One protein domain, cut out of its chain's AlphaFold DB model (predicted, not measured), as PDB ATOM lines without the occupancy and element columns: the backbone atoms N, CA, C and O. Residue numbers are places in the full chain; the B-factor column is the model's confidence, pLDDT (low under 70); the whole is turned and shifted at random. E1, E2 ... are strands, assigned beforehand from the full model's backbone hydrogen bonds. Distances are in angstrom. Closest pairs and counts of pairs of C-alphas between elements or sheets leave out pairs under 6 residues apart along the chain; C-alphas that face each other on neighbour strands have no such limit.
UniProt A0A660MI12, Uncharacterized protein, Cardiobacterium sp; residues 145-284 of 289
ATOM      1  N   LYS A 145     -24.554 -46.758  22.424       81.75
ATOM      2  CA  LYS A 145     -24.907 -45.361  22.162       81.75
ATOM      3  C   LYS A 145     -23.680 -44.580  21.735       81.75
ATOM      4  O   LYS A 145     -22.630 -44.716  22.356       81.75
ATOM      5  N   VAL A 146     -23.837 -43.725  20.731       77.19
ATOM      6  CA  VAL A 146     -22.798 -42.779  20.300       77.19
ATOM      7  C   VAL A 146     -23.312 -41.352  20.375       77.19
ATOM      8  O   VAL A 146     -24.506 -41.099  20.211       77.19
ATOM      9  N   GLN A 147     -22.398 -40.417  20.625       73.25
ATOM     10  CA  GLN A 147     -22.650 -38.993  20.440       73.25
ATOM     11  C   GLN A 147     -22.183 -38.629  19.034       73.25
ATOM     12  O   GLN A 147     -20.984 -38.576  18.779       73.25
ATOM     13  N   ALA A 148     -23.120 -38.419  18.116       65.19
ATOM     14  CA  ALA A 148     -22.791 -37.884  16.803       65.19
ATOM     15  C   ALA A 148     -22.640 -36.368  16.888       65.19
ATOM     16  O   ALA A 148     -23.502 -35.701  17.466       65.19
ATOM     17  N   ASP A 149     -21.579 -35.830  16.291       65.00
ATOM     18  CA  ASP A 149     -21.469 -34.393  16.073       65.00
ATOM     19  C   ASP A 149     -22.306 -34.022  14.846       65.00
ATOM     20  O   ASP A 149     -21.885 -34.157  13.696       65.00
ATOM     21  N   VAL A 150     -23.547 -33.618  15.106       60.47
ATOM     22  CA  VAL A 150     -24.504 -33.200  14.084       60.47
ATOM     23  C   VAL A 150     -24.537 -31.678  14.119       60.47
ATOM     24  O   VAL A 150     -25.133 -31.080  15.018       60.47
ATOM     25  N   LYS A 151     -23.887 -31.027  13.148       58.16
ATOM     26  CA  LYS A 151     -23.806 -29.559  13.030       58.16
ATOM     27  C   LYS A 151     -23.230 -28.837  14.263       58.16
ATOM     28  O   LYS A 151     -23.684 -27.737  14.590       58.16
ATOM     29  N   GLY A 152     -22.244 -29.416  14.950       56.97
ATOM     30  CA  GLY A 152     -21.608 -28.806  16.127       56.97
ATOM     31  C   GLY A 152     -22.369 -29.024  17.439       56.97
ATOM     32  O   GLY A 152     -22.062 -28.373  18.440       56.97
ATOM     33  N   ALA A 153     -23.379 -29.900  17.445       60.38
ATOM     34  CA  ALA A 153     -24.125 -30.301  18.630       60.38
ATOM     35  C   ALA A 153     -24.156 -31.832  18.743       60.38
ATOM     36  O   ALA A 153     -24.529 -32.533  17.803       60.38
ATOM     37  N   GLY A 154     -23.805 -32.349  19.923       70.12
ATOM     38  CA  GLY A 154     -23.879 -33.779  20.211       70.12
ATOM     39  C   GLY A 154     -25.327 -34.273  20.199       70.12
ATOM     40  O   GLY A 154     -26.142 -33.812  21.004       70.12
ATOM     41  N   LYS A 155     -25.651 -35.210  19.302       77.25
ATOM     42  CA  LYS A 155     -26.915 -35.960  19.301       77.25
ATOM     43  C   LYS A 155     -26.645 -37.406  19.703       77.25
ATOM     44  O   LYS A 155     -25.803 -38.073  19.109       77.25
ATOM     45  N   GLU A 156     -27.407 -37.909  20.673       83.81
ATOM     46  CA  GLU A 156     -27.364 -39.324  21.039       83.81
ATOM     47  C   GLU A 156     -28.036 -40.179  19.953       83.81
ATOM     48  O   GLU A 156     -29.188 -39.938  19.575       83.81
ATOM     49  N   ILE A 157     -27.311 -41.188  19.475       84.69
ATOM     50  CA  ILE A 157     -27.786 -42.184  18.515       84.69
ATOM     51  C   ILE A 157     -27.662 -43.563  19.153       84.69
ATOM     52  O   ILE A 157     -26.607 -43.928  19.670       84.69
ATOM     53  N   ASN A 158     -28.742 -44.335  19.082       89.31
ATOM     54  CA  ASN A 158     -28.741 -45.760  19.370       89.31
ATOM     55  C   ASN A 158     -28.225 -46.503  18.140       89.31
ATOM     56  O   ASN A 158     -28.774 -46.367  17.042       89.31
ATOM     57  N   VAL A 159     -27.177 -47.290  18.342       89.00
ATOM     58  CA  VAL A 159     -26.523 -48.065  17.297       89.00
ATOM     59  C   VAL A 159     -26.706 -49.542  17.585       89.00
ATOM     60  O   VAL A 159     -26.465 -49.981  18.707       89.00
ATOM     61  N   THR A 160     -27.086 -50.302  16.562       90.44
ATOM     62  CA  THR A 160     -27.021 -51.768  16.582       90.44
ATOM     63  C   THR A 160     -26.152 -52.230  15.426       90.44
ATOM     64  O   THR A 160     -26.478 -51.953  14.278       90.44
ATOM     65  N   SER A 161     -25.060 -52.936  15.692       87.50
ATOM     66  CA  SER A 161     -24.170 -53.468  14.658       87.50
ATOM     67  C   SER A 161     -24.256 -54.986  14.571       87.50
ATOM     68  O   SER A 161     -24.258 -55.662  15.599       87.50
ATOM     69  N   LYS A 162     -24.253 -55.510  13.344       85.38
ATOM     70  CA  LYS A 162     -24.270 -56.942  13.039       85.38
ATOM     71  C   LYS A 162     -23.303 -57.263  11.904       85.38
ATOM     72  O   LYS A 162     -23.367 -56.628  10.851       85.38
ATOM     73  N   LEU A 163     -22.444 -58.261  12.095       82.19
ATOM     74  CA  LEU A 163     -21.596 -58.806  11.033       82.19
ATOM     75  C   LEU A 163     -22.462 -59.656  10.092       82.19
ATOM     76  O   LEU A 163     -23.152 -60.568  10.544       82.19
ATOM     77  N   CYS A 164     -22.466 -59.339   8.797       80.00
ATOM     78  CA  CYS A 164     -23.336 -59.990   7.817       80.00
ATOM     79  C   CYS A 164     -22.606 -60.805   6.747       80.00
ATOM     80  O   CYS A 164     -23.254 -61.574   6.045       80.00
ATOM     81  N   ASP A 165     -21.293 -60.631   6.608       78.00
ATOM     82  CA  ASP A 165     -20.462 -61.459   5.735       78.00
ATOM     83  C   ASP A 165     -18.983 -61.368   6.137       78.00
ATOM     84  O   ASP A 165     -18.554 -60.355   6.695       78.00
ATOM     85  N   VAL A 166     -18.193 -62.398   5.828       74.75
ATOM     86  CA  VAL A 166     -16.752 -62.485   6.123       74.75
ATOM     87  C   VAL A 166     -15.996 -62.920   4.871       74.75
ATOM     88  O   VAL A 166     -16.421 -63.822   4.162       74.75
ATOM     89  N   GLY A 167     -14.822 -62.327   4.640       58.06
ATOM     90  CA  GLY A 167     -13.908 -62.758   3.581       58.06
ATOM     91  C   GLY A 167     -14.386 -62.376   2.180       58.06
ATOM     92  O   GLY A 167     -15.039 -63.144   1.482       58.06
ATOM     93  N   ILE A 168     -13.993 -61.187   1.721       50.16
ATOM     94  CA  ILE A 168     -14.249 -60.767   0.341       50.16
ATOM     95  C   ILE A 168     -13.418 -61.653  -0.604       50.16
ATOM     96  O   ILE A 168     -12.216 -61.839  -0.406       50.16
ATOM     97  N   THR A 169     -14.057 -62.135  -1.669       40.75
ATOM     98  CA  THR A 169     -13.588 -63.066  -2.719       40.75
ATOM     99  C   THR A 169     -12.278 -62.709  -3.451       40.75
ATOM    100  O   THR A 169     -11.856 -63.453  -4.334       40.75
ATOM    101  N   GLY A 170     -11.609 -61.607  -3.101       39.50
ATOM    102  CA  GLY A 170     -10.361 -61.147  -3.726       39.50
ATOM    103  C   GLY A 170      -9.073 -61.406  -2.934       39.50
ATOM    104  O   GLY A 170      -7.994 -61.260  -3.505       39.50
ATOM    105  N   PHE A 171      -9.147 -61.789  -1.655       39.41
ATOM    106  CA  PHE A 171      -7.964 -62.022  -0.817       39.41
ATOM    107  C   PHE A 171      -7.811 -63.518  -0.517       39.41
ATOM    108  O   PHE A 171      -8.619 -64.111   0.188       39.41
ATOM    109  N   GLN A 172      -6.776 -64.144  -1.080       37.81
ATOM    110  CA  GLN A 172      -6.533 -65.594  -1.004       37.81
ATOM    111  C   GLN A 172      -5.915 -66.060   0.336       37.81
ATOM    112  O   GLN A 172      -5.107 -66.985   0.351       37.81
ATOM    113  N   GLY A 173      -6.258 -65.441   1.470       51.88
ATOM    114  CA  GLY A 173      -5.711 -65.830   2.774       51.88
ATOM    115  C   GLY A 173      -6.415 -65.186   3.967       51.88
ATOM    116  O   GLY A 173      -7.231 -64.278   3.802       51.88
ATOM    117  N   ILE A 174      -6.069 -65.650   5.171       54.53
ATOM    118  CA  ILE A 174      -6.514 -65.064   6.438       54.53
ATOM    119  C   ILE A 174      -6.145 -63.581   6.466       54.53
ATOM    120  O   ILE A 174      -4.969 -63.211   6.415       54.53
ATOM    121  N   ASN A 175      -7.161 -62.717   6.516       52.97
ATOM    122  CA  ASN A 175      -6.938 -61.287   6.405       52.97
ATOM    123  C   ASN A 175      -6.401 -60.714   7.721       52.97
ATOM    124  O   ASN A 175      -7.146 -60.409   8.653       52.97
ATOM    125  N   THR A 176      -5.084 -60.541   7.773       50.38
ATOM    126  CA  THR A 176      -4.368 -59.859   8.859       50.38
ATOM    127  C   THR A 176      -4.105 -58.395   8.554       50.38
ATOM    128  O   THR A 176      -3.563 -57.684   9.396       50.38
ATOM    129  N   GLN A 177      -4.486 -57.904   7.372       47.78
ATOM    130  CA  GLN A 177      -4.206 -56.531   6.990       47.78
ATOM    131  C   GLN A 177      -5.042 -55.560   7.832       47.78
ATOM    132  O   GLN A 177      -6.275 -55.584   7.856       47.78
ATOM    133  N   VAL A 178      -4.341 -54.636   8.489       44.66
ATOM    134  CA  VAL A 178      -4.923 -53.544   9.286       44.66
ATOM    135  C   VAL A 178      -5.394 -52.361   8.452       44.66
ATOM    136  O   VAL A 178      -5.935 -51.393   8.983       44.66
ATOM    137  N   THR A 179      -5.243 -52.418   7.135       41.69
ATOM    138  CA  THR A 179      -5.410 -51.226   6.313       41.69
ATOM    139  C   THR A 179      -6.327 -51.434   5.123       41.69
ATOM    140  O   THR A 179      -5.983 -52.162   4.199       41.69
ATOM    141  N   ARG A 180      -7.373 -50.592   5.132       45.69
ATOM    142  CA  ARG A 180      -8.215 -50.086   4.031       45.69
ATOM    143  C   ARG A 180      -9.598 -50.723   3.923       45.69
ATOM    144  O   ARG A 180      -9.776 -51.795   3.375       45.69
ATOM    145  N   PHE A 181     -10.595 -49.976   4.386       54.31
ATOM    146  CA  PHE A 181     -11.983 -50.101   3.946       54.31
ATOM    147  C   PHE A 181     -11.989 -50.029   2.411       54.31
ATOM    148  O   PHE A 181     -11.436 -49.087   1.844       54.31
ATOM    149  N   PHE A 182     -12.485 -51.079   1.754       54.62
ATOM    150  CA  PHE A 182     -12.332 -51.275   0.305       54.62
ATOM    151  C   PHE A 182     -13.555 -50.871  -0.514       54.62
ATOM    152  O   PHE A 182     -13.540 -51.046  -1.729       54.62
ATOM    153  N   ALA A 183     -14.596 -50.321   0.098       58.19
ATOM    154  CA  ALA A 183     -15.742 -49.872  -0.667       58.19
ATOM    155  C   ALA A 183     -16.393 -48.654  -0.037       58.19
ATOM    156  O   ALA A 183     -16.281 -48.413   1.169       58.19
ATOM    157  N   ASP A 184     -17.078 -47.923  -0.901       70.75
ATOM    158  CA  ASP A 184     -18.019 -46.900  -0.514       70.75
ATOM    159  C   ASP A 184     -19.039 -47.496   0.468       70.75
ATOM    160  O   ASP A 184     -19.526 -48.620   0.293       70.75
ATOM    161  N   VAL A 185     -19.345 -46.751   1.525       80.00
ATOM    162  CA  VAL A 185     -20.391 -47.133   2.473       80.00
ATOM    163  C   VAL A 185     -21.737 -46.900   1.808       80.00
ATOM    164  O   VAL A 185     -21.921 -45.931   1.081       80.00
ATOM    165  N   GLU A 186     -22.715 -47.752   2.083       86.31
ATOM    166  CA  GLU A 186     -24.085 -47.525   1.626       86.31
ATOM    167  C   GLU A 186     -24.967 -47.141   2.822       86.31
ATOM    168  O   GLU A 186     -24.947 -47.815   3.851       86.31
ATOM    169  N   ALA A 187     -25.738 -46.062   2.701       87.00
ATOM    170  CA  ALA A 187     -26.797 -45.682   3.637       87.00
ATOM    171  C   ALA A 187     -28.160 -46.119   3.110       87.00
ATOM    172  O   ALA A 187     -28.402 -46.093   1.903       87.00
ATOM    173  N   PHE A 188     -29.063 -46.452   4.030       89.56
ATOM    174  CA  PHE A 188     -30.390 -46.972   3.728       89.56
ATOM    175  C   PHE A 188     -31.476 -46.237   4.515       89.56
ATOM    176  O   PHE A 188     -31.323 -45.943   5.706       89.56
ATOM    177  N   GLY A 189     -32.609 -45.990   3.851       87.06
ATOM    178  CA  GLY A 189     -33.826 -45.471   4.489       87.06
ATOM    179  C   GLY A 189     -34.619 -46.532   5.267       87.06
ATOM    180  O   GLY A 189     -35.493 -46.190   6.066       87.06
ATOM    181  N   GLY A 190     -34.335 -47.819   5.043       88.94
ATOM    182  CA  GLY A 190     -34.863 -48.939   5.822       88.94
ATOM    183  C   GLY A 190     -33.876 -49.432   6.884       88.94
ATOM    184  O   GLY A 190     -32.701 -49.076   6.885       88.94
ATOM    185  N   GLY A 191     -34.376 -50.222   7.834       89.12
ATOM    186  CA  GLY A 191     -33.577 -50.743   8.946       89.12
ATOM    187  C   GLY A 191     -32.784 -52.002   8.595       89.12
ATOM    188  O   GLY A 191     -33.003 -52.634   7.551       89.12
ATOM    189  N   ILE A 192     -31.898 -52.383   9.519       87.75
ATOM    190  CA  ILE A 192     -31.252 -53.697   9.539       87.75
ATOM    191  C   ILE A 192     -32.293 -54.753   9.948       87.75
ATOM    192  O   ILE A 192     -33.076 -54.539  10.873       87.75
ATOM    193  N   GLY A 193     -32.381 -55.854   9.201       83.06
ATOM    194  CA  GLY A 193     -33.334 -56.933   9.487       83.06
ATOM    195  C   GLY A 193     -32.864 -57.838  10.628       83.06
ATOM    196  O   GLY A 193     -31.746 -57.700  11.118       83.06
ATOM    197  N   THR A 194     -33.679 -58.823  11.008       78.25
ATOM    198  CA  THR A 194     -33.303 -59.851  12.001       78.25
ATOM    199  C   THR A 194     -32.497 -61.002  11.398       78.25
ATOM    200  O   THR A 194     -31.793 -61.710  12.107       78.25
ATOM    201  N   THR A 195     -32.548 -61.184  10.079       74.38
ATOM    202  CA  THR A 195     -31.749 -62.183   9.361       74.38
ATOM    203  C   THR A 195     -30.438 -61.587   8.861       74.38
ATOM    204  O   THR A 195     -30.311 -60.371   8.695       74.38
ATOM    205  N   ILE A 196     -29.445 -62.443   8.627       73.06
ATOM    206  CA  ILE A 196     -28.211 -62.053   7.945       73.06
ATOM    207  C   ILE A 196     -28.525 -61.914   6.456       73.06
ATOM    208  O   ILE A 196     -28.899 -62.882   5.794       73.06
ATOM    209  N   THR A 197     -28.421 -60.694   5.946       78.00
ATOM    210  CA  THR A 197     -28.552 -60.364   4.524       78.00
ATOM    211  C   THR A 197     -27.335 -59.557   4.100       78.00
ATOM    212  O   THR A 197     -26.720 -58.890   4.926       78.00
ATOM    213  N   ASP A 198     -26.992 -59.563   2.815       73.94
ATOM    214  CA  ASP A 198     -25.881 -58.732   2.329       73.94
ATOM    215  C   ASP A 198     -26.208 -57.226   2.422       73.94
ATOM    216  O   ASP A 198     -25.320 -56.413   2.648       73.94
ATOM    217  N   HIS A 199     -27.487 -56.835   2.333       86.25
ATOM    218  CA  HIS A 199     -27.918 -55.431   2.386       86.25
ATOM    219  C   HIS A 199     -29.073 -55.199   3.381       86.25
ATOM    220  O   HIS A 199     -29.971 -56.051   3.477       86.25
ATOM    221  N   PRO A 200     -29.093 -54.046   4.085       90.00
ATOM    222  CA  PRO A 200     -30.281 -53.535   4.761       90.00
ATOM    223  C   PRO A 200     -31.441 -53.280   3.786       90.00
ATOM    224  O   PRO A 200     -31.286 -53.300   2.564       90.00
ATOM    225  N   SER A 201     -32.630 -53.045   4.335       88.56
ATOM    226  CA  SER A 201     -33.839 -52.829   3.532       88.56
ATOM    227  C   SER A 201     -33.957 -51.399   2.986       88.56
ATOM    228  O   SER A 201     -33.408 -50.455   3.548       88.56
ATOM    229  N   GLY A 202     -34.754 -51.226   1.928       87.50
ATOM    230  CA  GLY A 202     -35.163 -49.911   1.423       87.50
ATOM    231  C   GLY A 202     -34.250 -49.313   0.353       87.50
ATOM    232  O   GLY A 202     -33.379 -49.977  -0.204       87.50
ATOM    233  N   GLU A 203     -34.509 -48.045   0.029       87.25
ATOM    234  CA  GLU A 203     -33.687 -47.265  -0.898       87.25
ATOM    235  C   GLU A 203     -32.269 -47.080  -0.342       87.25
ATOM    236  O   GLU A 203     -32.096 -46.943   0.872       87.25
ATOM    237  N   ARG A 204     -31.272 -47.049  -1.236       87.56
ATOM    238  CA  ARG A 204     -29.851 -46.952  -0.884       87.56
ATOM    239  C   ARG A 204     -29.160 -45.767  -1.544       87.56
ATOM    240  O   ARG A 204     -29.480 -45.417  -2.680       87.56
ATOM    241  N   VAL A 205     -28.168 -45.216  -0.856       83.88
ATOM    242  CA  VAL A 205     -27.265 -44.182  -1.370       83.88
ATOM    243  C   VAL A 205     -25.833 -44.544  -0.999       83.88
ATOM    244  O   VAL A 205     -25.551 -44.881   0.146       83.88
ATOM    245  N   THR A 206     -24.935 -44.464  -1.972       82.25
ATOM    246  CA  THR A 206     -23.497 -44.674  -1.791       82.25
ATOM    247  C   THR A 206     -22.836 -43.415  -1.227       82.25
ATOM    248  O   THR A 206     -23.186 -42.302  -1.623       82.25
ATOM    249  N   MET A 207     -21.893 -43.582  -0.305       77.06
ATOM    250  CA  MET A 207     -21.222 -42.507   0.418       77.06
ATOM    251  C   MET A 207     -19.730 -42.775   0.546       77.06
ATOM    252  O   MET A 207     -19.281 -43.919   0.659       77.06
ATOM    253  N   ASP A 208     -18.981 -41.684   0.639       72.12
ATOM    254  CA  ASP A 208     -17.570 -41.735   0.972       72.12
ATOM    255  C   ASP A 208     -17.386 -42.095   2.452       72.12
ATOM    256  O   ASP A 208     -18.106 -41.619   3.333       72.12
ATOM    257  N   THR A 209     -16.385 -42.920   2.744       68.88
ATOM    258  CA  THR A 209     -15.995 -43.236   4.122       68.88
ATOM    259  C   THR A 209     -14.603 -42.719   4.428       68.88
ATOM    260  O   THR A 209     -13.678 -42.812   3.615       68.88
ATOM    261  N   GLY A 210     -14.434 -42.224   5.654       62.38
ATOM    262  CA  GLY A 210     -13.114 -42.024   6.224       62.38
ATOM    263  C   GLY A 210     -12.366 -43.355   6.341       62.38
ATOM    264  O   GLY A 210     -12.950 -44.442   6.358       62.38
ATOM    265  N   LYS A 211     -11.037 -43.281   6.423       64.81
ATOM    266  CA  LYS A 211     -10.199 -44.456   6.679       64.81
ATOM    267  C   LYS A 211     -10.208 -44.748   8.181       64.81
ATOM    268  O   LYS A 211      -9.644 -43.966   8.936       64.81
ATOM    269  N   GLY A 212     -10.785 -45.871   8.601       65.44
ATOM    270  CA  GLY A 212     -10.613 -46.390   9.963       65.44
ATOM    271  C   GLY A 212      -9.363 -47.270  10.112       65.44
ATOM    272  O   GLY A 212      -8.693 -47.613   9.128       65.44
ATOM    273  N   ARG A 213      -9.084 -47.696  11.347       71.75
ATOM    274  CA  ARG A 213      -8.026 -48.661  11.682       71.75
ATOM    275  C   ARG A 213      -8.556 -49.690  12.677       71.75
ATOM    276  O   ARG A 213      -9.205 -49.311  13.643       71.75
ATOM    277  N   TRP A 214      -8.221 -50.962  12.466       74.75
ATOM    278  CA  TRP A 214      -8.451 -52.009  13.461       74.75
ATOM    279  C   TRP A 214      -7.420 -51.926  14.591       74.75
ATOM    280  O   TRP A 214      -6.215 -51.831  14.344       74.75
ATOM    281  N   LEU A 215      -7.911 -51.993  15.820       76.56
ATOM    282  CA  LEU A 215      -7.152 -52.146  17.052       76.56
ATOM    283  C   LEU A 215      -7.513 -53.496  17.653       76.56
ATOM    284  O   LEU A 215      -8.690 -53.830  17.708       76.56
ATOM    285  N   PHE A 216      -6.531 -54.273  18.093       75.94
ATOM    286  CA  PHE A 216      -6.767 -55.558  18.738       75.94
ATOM    287  C   PHE A 216      -6.294 -55.568  20.178       75.94
ATOM    288  O   PHE A 216      -5.155 -55.195  20.472       75.94
ATOM    289  N   ASP A 217      -7.182 -56.049  21.038       77.38
ATOM    290  CA  ASP A 217      -6.911 -56.349  22.432       77.38
ATOM    291  C   ASP A 217      -6.679 -57.857  22.593       77.38
ATOM    292  O   ASP A 217      -7.581 -58.677  22.417       77.38
ATOM    293  N   GLU A 218      -5.443 -58.220  22.932       74.69
ATOM    294  CA  GLU A 218      -5.023 -59.605  23.166       74.69
ATOM    295  C   GLU A 218      -5.680 -60.228  24.409       74.69
ATOM    296  O   GLU A 218      -5.782 -61.453  24.491       74.69
ATOM    297  N   ASN A 219      -6.140 -59.415  25.368       78.81
ATOM    298  CA  ASN A 219      -6.751 -59.910  26.602       78.81
ATOM    299  C   ASN A 219      -8.191 -60.364  26.373       78.81
ATOM    300  O   ASN A 219      -8.614 -61.375  26.932       78.81
ATOM    301  N   THR A 220      -8.937 -59.618  25.561       78.12
ATOM    302  CA  THR A 220     -10.336 -59.925  25.233       78.12
ATOM    303  C   THR A 220     -10.475 -60.677  23.913       78.12
ATOM    304  O   THR A 220     -11.564 -61.145  23.592       78.12
ATOM    305  N   LEU A 221      -9.378 -60.797  23.152       76.25
ATOM    306  CA  LEU A 221      -9.360 -61.307  21.783       76.25
ATOM    307  C   LEU A 221     -10.373 -60.566  20.905       76.25
ATOM    308  O   LEU A 221     -11.087 -61.165  20.107       76.25
ATOM    309  N   THR A 222     -10.451 -59.247  21.060       78.25
ATOM    310  CA  THR A 222     -11.400 -58.407  20.326       78.25
ATOM    311  C   THR A 222     -10.642 -57.475  19.406       78.25
ATOM    312  O   THR A 222      -9.680 -56.831  19.822       78.25
ATOM    313  N   SER A 223     -11.073 -57.382  18.152       77.12
ATOM    314  CA  SER A 223     -10.673 -56.287  17.284       77.12
ATOM    315  C   SER A 223     -11.788 -55.287  17.113       77.12
ATOM    316  O   SER A 223     -12.906 -55.665  16.788       77.12
ATOM    317  N   THR A 224     -11.445 -54.018  17.252       79.62
ATOM    318  CA  THR A 224     -12.367 -52.895  17.179       79.62
ATOM    319  C   THR A 224     -11.869 -51.905  16.138       79.62
ATOM    320  O   THR A 224     -10.670 -51.645  16.046       79.62
ATOM    321  N   ALA A 225     -12.772 -51.355  15.337       78.06
ATOM    322  CA  ALA A 225     -12.479 -50.259  14.431       78.06
ATOM    323  C   ALA A 225     -13.505 -49.145  14.607       78.06
ATOM    324  O   ALA A 225     -14.710 -49.389  14.602       78.06
ATOM    325  N   THR A 226     -13.006 -47.917  14.688       79.62
ATOM    326  CA  THR A 226     -13.824 -46.709  14.615       79.62
ATOM    327  C   THR A 226     -13.900 -46.255  13.160       79.62
ATOM    328  O   THR A 226     -12.875 -46.084  12.493       79.62
ATOM    329  N   VAL A 227     -15.120 -46.095  12.658       76.12
ATOM    330  CA  VAL A 227     -15.424 -45.719  11.280       76.12
ATOM    331  C   VAL A 227     -16.072 -44.347  11.286       76.12
ATOM    332  O   VAL A 227     -17.190 -44.192  11.768       76.12
ATOM    333  N   SER A 228     -15.373 -43.359  10.734       76.56
ATOM    334  CA  SER A 228     -15.937 -42.030  10.503       76.56
ATOM    335  C   SER A 228     -16.719 -42.037   9.192       76.56
ATOM    336  O   SER A 228     -16.142 -42.218   8.115       76.56
ATOM    337  N   VAL A 229     -18.028 -41.837   9.283       74.62
ATOM    338  CA  VAL A 229     -18.917 -41.749   8.122       74.62
ATOM    339  C   VAL A 229     -19.233 -40.278   7.879       74.62
ATOM    340  O   VAL A 229     -19.723 -39.599   8.782       74.62
ATOM    341  N   GLN A 230     -18.930 -39.790   6.672       73.31
ATOM    342  CA  GLN A 230     -19.163 -38.405   6.265       73.31
ATOM    343  C   GLN A 230     -20.080 -38.373   5.040       73.31
ATOM    344  O   GLN A 230     -19.825 -39.034   4.035       73.31
ATOM    345  N   PHE A 231     -21.132 -37.560   5.088       66.81
ATOM    346  CA  PHE A 231     -22.054 -37.415   3.961       66.81
ATOM    347  C   PHE A 231     -21.534 -36.358   2.986       66.81
ATOM    348  O   PHE A 231     -21.592 -35.157   3.263       66.81
ATOM    349  N   SER A 232     -21.032 -36.799   1.828       56.59
ATOM    350  CA  SER A 232     -20.482 -35.914   0.788       56.59
ATOM    351  C   SER A 232     -21.554 -35.209  -0.055       56.59
ATOM    352  O   SER A 232     -21.312 -34.129  -0.606       56.59
ATOM    353  N   SER A 233     -22.776 -35.743  -0.097       53.03
ATOM    354  CA  SER A 233     -23.946 -35.056  -0.642       53.03
ATOM    355  C   SER A 233     -25.149 -35.233   0.278       53.03
ATOM    356  O   SER A 233     -25.284 -36.245   0.962       53.03
ATOM    357  N   ILE A 234     -25.959 -34.176   0.351       52.31
ATOM    358  CA  ILE A 234     -27.102 -34.008   1.253       52.31
ATOM    359  C   ILE A 234     -27.919 -35.301   1.290       52.31
ATOM    360  O   ILE A 234     -28.308 -35.805   0.236       52.31
ATOM    361  N   ALA A 235     -28.228 -35.790   2.491       53.91
ATOM    362  CA  ALA A 235     -29.322 -36.723   2.706       53.91
ATOM    363  C   ALA A 235     -30.628 -36.085   2.188       53.91
ATOM    364  O   ALA A 235     -31.353 -35.423   2.922       53.91
ATOM    365  N   ALA A 236     -30.880 -36.192   0.885       47.50
ATOM    366  CA  ALA A 236     -32.028 -35.592   0.211       47.50
ATOM    367  C   ALA A 236     -33.064 -36.640  -0.222       47.50
ATOM    368  O   ALA A 236     -34.075 -36.274  -0.812       47.50
ATOM    369  N   GLY A 237     -32.832 -37.931   0.044       60.00
ATOM    370  CA  GLY A 237     -33.706 -39.009  -0.437       60.00
ATOM    371  C   GLY A 237     -34.634 -39.620   0.612       60.00
ATOM    372  O   GLY A 237     -35.769 -39.957   0.295       60.00
ATOM    373  N   PHE A 238     -34.188 -39.769   1.863       76.31
ATOM    374  CA  PHE A 238     -34.943 -40.558   2.839       76.31
ATOM    375  C   PHE A 238     -35.873 -39.679   3.673       76.31
ATOM    376  O   PHE A 238     -35.418 -38.920   4.527       76.31
ATOM    377  N   ALA A 239     -37.182 -39.830   3.463       75.12
ATOM    378  CA  ALA A 239     -38.218 -39.072   4.171       75.12
ATOM    379  C   ALA A 239     -38.164 -39.208   5.709       75.12
ATOM    380  O   ALA A 239     -38.587 -38.294   6.410       75.12
ATOM    381  N   ASP A 240     -37.612 -40.314   6.222       80.19
ATOM    382  CA  ASP A 240     -37.493 -40.614   7.658       80.19
ATOM    383  C   ASP A 240     -36.034 -40.623   8.164       80.19
ATOM    384  O   ASP A 240     -35.750 -41.204   9.216       80.19
ATOM    385  N   GLY A 241     -35.095 -40.054   7.403       81.81
ATOM    386  CA  GLY A 241     -33.666 -40.113   7.714       81.81
ATOM    387  C   GLY A 241     -33.022 -41.480   7.442       81.81
ATOM    388  O   GLY A 241     -33.648 -42.412   6.932       81.81
ATOM    389  N   VAL A 242     -31.733 -41.590   7.763       85.56
ATOM    390  CA  VAL A 242     -30.945 -42.817   7.584       85.56
ATOM    391  C   VAL A 242     -31.222 -43.767   8.745       85.56
ATOM    392  O   VAL A 242     -31.041 -43.399   9.903       85.56
ATOM    393  N   LYS A 243     -31.649 -44.997   8.446       89.75
ATOM    394  CA  LYS A 243     -31.954 -46.025   9.459       89.75
ATOM    395  C   LYS A 243     -30.911 -47.132   9.513       89.75
ATOM    396  O   LYS A 243     -30.829 -47.833  10.521       89.75
ATOM    397  N   ALA A 244     -30.122 -47.305   8.456       90.75
ATOM    398  CA  ALA A 244     -29.054 -48.287   8.440       90.75
ATOM    399  C   ALA A 244     -27.884 -47.889   7.539       90.75
ATOM    400  O   ALA A 244     -28.040 -47.130   6.582       90.75
ATOM    401  N   LEU A 245     -26.728 -48.474   7.829       88.00
ATOM    402  CA  LEU A 245     -25.536 -48.463   6.997       88.00
ATOM    403  C   LEU A 245     -25.145 -49.895   6.644       88.00
ATOM    404  O   LEU A 245     -25.327 -50.812   7.447       88.00
ATOM    405  N   ARG A 246     -24.516 -50.059   5.485       88.25
ATOM    406  CA  ARG A 246     -23.687 -51.213   5.149       88.25
ATOM    407  C   ARG A 246     -22.236 -50.749   5.111       88.25
ATOM    408  O   ARG A 246     -21.895 -49.885   4.308       88.25
ATOM    409  N   LEU A 247     -21.406 -51.314   5.983       83.75
ATOM    410  CA  LEU A 247     -19.993 -50.981   6.163       83.75
ATOM    411  C   LEU A 247     -19.107 -52.160   5.721       83.75
ATOM    412  O   LEU A 247     -18.808 -53.042   6.532       83.75
ATOM    413  N   PRO A 248     -18.667 -52.209   4.453       81.00
ATOM    414  CA  PRO A 248     -17.634 -53.142   4.023       81.00
ATOM    415  C   PRO A 248     -16.271 -52.758   4.609       81.00
ATOM    416  O   PRO A 248     -15.814 -51.622   4.488       81.00
ATOM    417  N   THR A 249     -15.578 -53.718   5.209       75.88
ATOM    418  CA  THR A 249     -14.232 -53.546   5.767       75.88
ATOM    419  C   THR A 249     -13.284 -54.605   5.203       75.88
ATOM    420  O   THR A 249     -13.690 -55.494   4.458       75.88
ATOM    421  N   THR A 250     -12.002 -54.554   5.577       71.19
ATOM    422  CA  THR A 250     -11.057 -55.635   5.248       71.19
ATOM    423  C   THR A 250     -11.464 -56.987   5.838       71.19
ATOM    424  O   THR A 250     -11.101 -58.024   5.292       71.19
ATOM    425  N   ARG A 251     -12.210 -57.000   6.945       72.62
ATOM    426  CA  ARG A 251     -12.502 -58.218   7.712       72.62
ATOM    427  C   ARG A 251     -13.868 -58.828   7.424       72.62
ATOM    428  O   ARG A 251     -14.095 -59.983   7.758       72.62
ATOM    429  N   GLY A 252     -14.753 -58.086   6.774       77.00
ATOM    430  CA  GLY A 252     -16.132 -58.497   6.546       77.00
ATOM    431  C   GLY A 252     -17.027 -57.311   6.227       77.00
ATOM    432  O   GLY A 252     -16.545 -56.191   6.043       77.00
ATOM    433  N   ILE A 253     -18.330 -57.546   6.183       81.81
ATOM    434  CA  ILE A 253     -19.339 -56.518   5.934       81.81
ATOM    435  C   ILE A 253     -20.232 -56.424   7.165       81.81
ATOM    436  O   ILE A 253     -20.730 -57.434   7.655       81.81
ATOM    437  N   TRP A 254     -20.435 -55.209   7.666       85.56
ATOM    438  CA  TRP A 254     -21.335 -54.942   8.782       85.56
ATOM    439  C   TRP A 254     -22.597 -54.258   8.297       85.56
ATOM    440  O   TRP A 254     -22.549 -53.363   7.456       85.56
ATOM    441  N   GLN A 255     -23.716 -54.618   8.904       89.75
ATOM    442  CA  GLN A 255     -24.915 -53.802   8.902       89.75
ATOM    443  C   GLN A 255     -25.000 -53.044  10.222       89.75
ATOM    444  O   GLN A 255     -24.850 -53.635  11.291       89.75
ATOM    445  N   VAL A 256     -25.249 -51.742  10.153       89.44
ATOM    446  CA  VAL A 256     -25.320 -50.870  11.329       89.44
ATOM    447  C   VAL A 256     -26.641 -50.124  11.321       89.44
ATOM    448  O   VAL A 256     -26.853 -49.262  10.480       89.44
ATOM    449  N   GLY A 257     -27.535 -50.461  12.241       91.12
ATOM    450  CA  GLY A 257     -28.787 -49.759  12.481       91.12
ATOM    451  C   GLY A 257     -28.546 -48.472  13.259       91.12
ATOM    452  O   GLY A 257     -27.785 -48.471  14.224       91.12
ATOM    453  N   LEU A 258     -29.209 -47.396  12.839       88.56
ATOM    454  CA  LEU A 258     -29.103 -46.064  13.424       88.56
ATOM    455  C   LEU A 258     -30.499 -45.563  13.774       88.56
ATOM    456  O   LEU A 258     -31.317 -45.336  12.882       88.56
ATOM    457  N   LEU A 259     -30.764 -45.375  15.063       89.31
ATOM    458  CA  LEU A 259     -32.016 -44.801  15.539       89.31
ATOM    459  C   LEU A 259     -31.736 -43.681  16.535       89.31
ATOM    460  O   LEU A 259     -30.893 -43.819  17.417       89.31
ATOM    461  N   ASP A 260     -32.461 -42.574  16.441       86.06
ATOM    462  CA  ASP A 260     -32.419 -41.554  17.482       86.06
ATOM    463  C   ASP A 260     -33.127 -42.018  18.771       86.06
ATOM    464  O   ASP A 260     -33.686 -43.117  18.855       86.06
ATOM    465  N   ALA A 261     -33.110 -41.177  19.809       82.75
ATOM    466  CA  ALA A 261     -33.770 -41.473  21.083       82.75
ATOM    467  C   ALA A 261     -35.293 -41.704  20.960       82.75
ATOM    468  O   ALA A 261     -35.890 -42.308  21.849       82.75
ATOM    469  N   ALA A 262     -35.923 -41.240  19.875       84.75
ATOM    470  CA  ALA A 262     -37.339 -41.452  19.585       84.75
ATOM    471  C   ALA A 262     -37.592 -42.686  18.695       84.75
ATOM    472  O   ALA A 262     -38.739 -42.943  18.327       84.75
ATOM    473  N   GLY A 263     -36.549 -43.446  18.343       84.88
ATOM    474  CA  GLY A 263     -36.654 -44.619  17.478       84.88
ATOM    475  C   GLY A 263     -36.844 -44.282  15.997       84.88
ATOM    476  O   GLY A 263     -37.317 -45.130  15.241       84.88
ATOM    477  N   LYS A 264     -36.526 -43.054  15.570       86.31
ATOM    478  CA  LYS A 264     -36.581 -42.632  14.163       86.31
ATOM    479  C   LYS A 264     -35.209 -42.719  13.507       86.31
ATOM    480  O   LYS A 264     -34.192 -42.747  14.194       86.31
ATOM    481  N   GLY A 265     -35.190 -42.744  12.173       84.75
ATOM    482  CA  GLY A 265     -33.941 -42.635  11.425       84.75
ATOM    483  C   GLY A 265     -33.237 -41.316  11.723       84.75
ATOM    484  O   GLY A 265     -33.851 -40.317  12.108       84.75
ATOM    485  N   VAL A 266     -31.920 -41.326  11.585       81.50
ATOM    486  CA  VAL A 266     -31.085 -40.174  11.895       81.50
ATOM    487  C   VAL A 266     -31.030 -39.267  10.670       81.50
ATOM    488  O   VAL A 266     -30.579 -39.662   9.595       81.50
ATOM    489  N   GLU A 267     -31.507 -38.035  10.828       76.75
ATOM    490  CA  GLU A 267     -31.286 -36.969   9.852       76.75
ATOM    491  C   GLU A 267     -29.833 -36.495   9.936       76.75
ATOM    492  O   GLU A 267     -29.385 -36.050  10.993       76.75
ATOM    493  N   LEU A 268     -29.109 -36.600   8.822       69.19
ATOM    494  CA  LEU A 268     -27.692 -36.259   8.717       69.19
ATOM    495  C   LEU A 268     -27.541 -35.216   7.610       69.19
ATOM    496  O   LEU A 268     -28.057 -35.378   6.504       69.19
ATOM    497  N   ALA A 269     -26.899 -34.098   7.915       65.00
ATOM    498  CA  ALA A 269     -26.606 -33.058   6.949       65.00
ATOM    499  C   ALA A 269     -25.267 -33.302   6.255       65.00
ATOM    500  O   ALA A 269     -24.442 -34.112   6.670       65.00
ATOM    501  N   LYS A 270     -25.057 -32.558   5.167       65.31
ATOM    502  CA  LYS A 270     -23.755 -32.488   4.514       65.31
ATOM    503  C   LYS A 270     -22.699 -32.060   5.542       65.31
ATOM    504  O   LYS A 270     -22.949 -31.123   6.295       65.31
ATOM    505  N   ASP A 271     -21.553 -32.735   5.517       68.31
ATOM    506  CA  ASP A 271     -20.404 -32.524   6.409       68.31
ATOM    507  C   ASP A 271     -20.594 -32.972   7.871       68.31
ATOM    508  O   ASP A 271     -19.628 -32.929   8.636       68.31
ATOM    509  N   ASP A 272     -21.771 -33.489   8.253       72.56
ATOM    510  CA  ASP A 272     -21.908 -34.184   9.534       72.56
ATOM    511  C   ASP A 272     -21.009 -35.423   9.528       72.56
ATOM    512  O   ASP A 272     -20.951 -36.176   8.547       72.56
ATOM    513  N   THR A 273     -20.301 -35.618  10.636       71.06
ATOM    514  CA  THR A 273     -19.436 -36.774  10.845       71.06
ATOM    515  C   THR A 273     -19.886 -37.481  12.104       71.06
ATOM    516  O   THR A 273     -20.068 -36.870  13.154       71.06
ATOM    517  N   PHE A 274     -20.038 -38.793  12.012       75.88
ATOM    518  CA  PHE A 274     -20.249 -39.617  13.187       75.88
ATOM    519  C   PHE A 274     -19.331 -40.826  13.141       75.88
ATOM    520  O   PHE A 274     -18.968 -41.327  12.074       75.88
ATOM    521  N   GLU A 275     -18.935 -41.252  14.330       78.38
ATOM    522  CA  GLU A 275     -18.046 -42.377  14.528       78.38
ATOM    523  C   GLU A 275     -18.866 -43.592  14.946       78.38
ATOM    524  O   GLU A 275     -19.585 -43.570  15.945       78.38
ATOM    525  N   VAL A 276     -18.771 -44.649  14.149       77.81
ATOM    526  CA  VAL A 276     -19.364 -45.950  14.442       77.81
ATOM    527  C   VAL A 276     -18.261 -46.885  14.885       77.81
ATOM    528  O   VAL A 276     -17.233 -46.992  14.220       77.81
ATOM    529  N   GLU A 277     -18.486 -47.598  15.979       81.00
ATOM    530  CA  GLU A 277     -17.588 -48.654  16.415       81.00
ATOM    531  C   GLU A 277     -18.071 -50.009  15.884       81.00
ATOM    532  O   GLU A 277     -19.206 -50.428  16.110       81.00
ATOM    533  N   VAL A 278     -17.219 -50.718  15.158       78.19
ATOM    534  CA  VAL A 278     -17.482 -52.113  14.794       78.19
ATOM    535  C   VAL A 278     -16.456 -52.999  15.466       78.19
ATOM    536  O   VAL A 278     -15.265 -52.688  15.481       78.19
ATOM    537  N   SER A 279     -16.923 -54.109  16.022       78.19
ATOM    538  CA  SER A 279     -16.078 -55.064  16.721       78.19
ATOM    539  C   SER A 279     -16.219 -56.466  16.151       78.19
ATOM    540  O   SER A 279     -17.251 -56.844  15.594       78.19
ATOM    541  N   VAL A 280     -15.159 -57.237  16.335       73.94
ATOM    542  CA  VAL A 280     -15.088 -58.674  16.106       73.94
ATOM    543  C   VAL A 280     -14.513 -59.285  17.354       73.94
ATOM    544  O   VAL A 280     -13.399 -58.933  17.746       73.94
ATOM    545  N   GLN A 281     -15.229 -60.236  17.930       76.50
ATOM    546  CA  GLN A 281     -14.659 -61.110  18.933       76.50
ATOM    547  C   GLN A 281     -14.147 -62.382  18.261       76.50
ATOM    548  O   GLN A 281     -14.872 -63.048  17.521       76.50
ATOM    549  N   TYR A 282     -12.877 -62.685  18.511       72.88
ATOM    550  CA  TYR A 282     -12.255 -63.938  18.122       72.88
ATOM    551  C   TYR A 282     -12.435 -64.952  19.240       72.88
ATOM    552  O   TYR A 282     -12.212 -64.656  20.415       72.88
ATOM    553  N   GLU A 283     -12.769 -66.176  18.861       67.75
ATOM    554  CA  GLU A 283     -12.758 -67.305  19.779       67.75
ATOM    555  C   GLU A 283     -11.490 -68.133  19.589       67.75
ATOM    556  O   GLU A 283     -10.965 -68.267  18.479       67.75
ATOM    557  N   ARG A 284     -10.991 -68.712  20.686       66.50
ATOM    558  CA  ARG A 284      -9.971 -69.753  20.586       66.50
ATOM    559  C   ARG A 284     -10.640 -71.018  20.077       66.50
ATOM    560  O   ARG A 284     -11.642 -71.461  20.631       66.50
TER     561      ARG A 284
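AT A GLANCE: This is residues 145 to 284 of the 289 residues of an uncharacterized protein of Cardiobacterium sp (UniProt A0A660MI12). Two sheets face each other as a sandwich with crossed strands: a strongly twisted, curled sheet of six strands, and a smaller one of three, E5, E6 and E9. At one side the bent hairpin E1 and E2 brings E1 near E9. The 140 printed residues hold nine named strands, E1 to E9 in chain order, and no named helix; the class is all strand, with 64 residues, under half, in named elements. The sheets run E1 E2 E8 E7 E3 E4 and E5 E6 E9, both antiparallel. The whole is compact, radius of gyration of the C-alphas 14.9 A, spanning 43 by 28 by 27 A, only just elongated.

IN THESE COORDINATES: E1, residues 145 to 150, begins at C-alpha 145 (-24.907, -45.361, 22.162). E2, 153 to 166, spans 35.3 A and bends by 62 degrees at residue 156. E3 is 185 to 188, E4 204 to 207 and E5 214 to 217. E6, 222 to 230, spans 25.7 A. E7 is 244 to 248. E8, 252 to 260, spans 25.9 A; E9, 273 to 281, spans 26.1 A and ends at C-alpha 281 (-14.659, -61.110, 18.933).

HOW THE PARTS SIT: In the larger sheet, N 148 of E1 and O 155 of E2 are 2.9 A apart, N 162 of E2 and O 255 of E8 2.8 A, N 245 of E7 and O 256 of E8 2.8 A, N 246 of E7 and O 186 of E3 2.8 A, and N 187 of E3 and O 205 of E4 2.8 A. In the smaller, N 215 of E5 and O 224 of E6 are 2.8 A apart, and N 225 of E6 and O 278 of E9 2.8 A. The strands of the two sheets stand at 52 degrees. The closest C-alphas of E1 and E9, Ala 148 and Phe 274, are 4.7 A apart. E1 and E5 are apart.

THE WHOLE: The C-alphas farthest apart, Ala 236 and Arg 284, are 45.5 A apart. The printed part has no cut. Long links join E2 to E3, E3 to E4, E6 to E7 and E8 to E9. Mean pLDDT of the printed part is 73.8; 40 residues are under 70, among them 167 to 183.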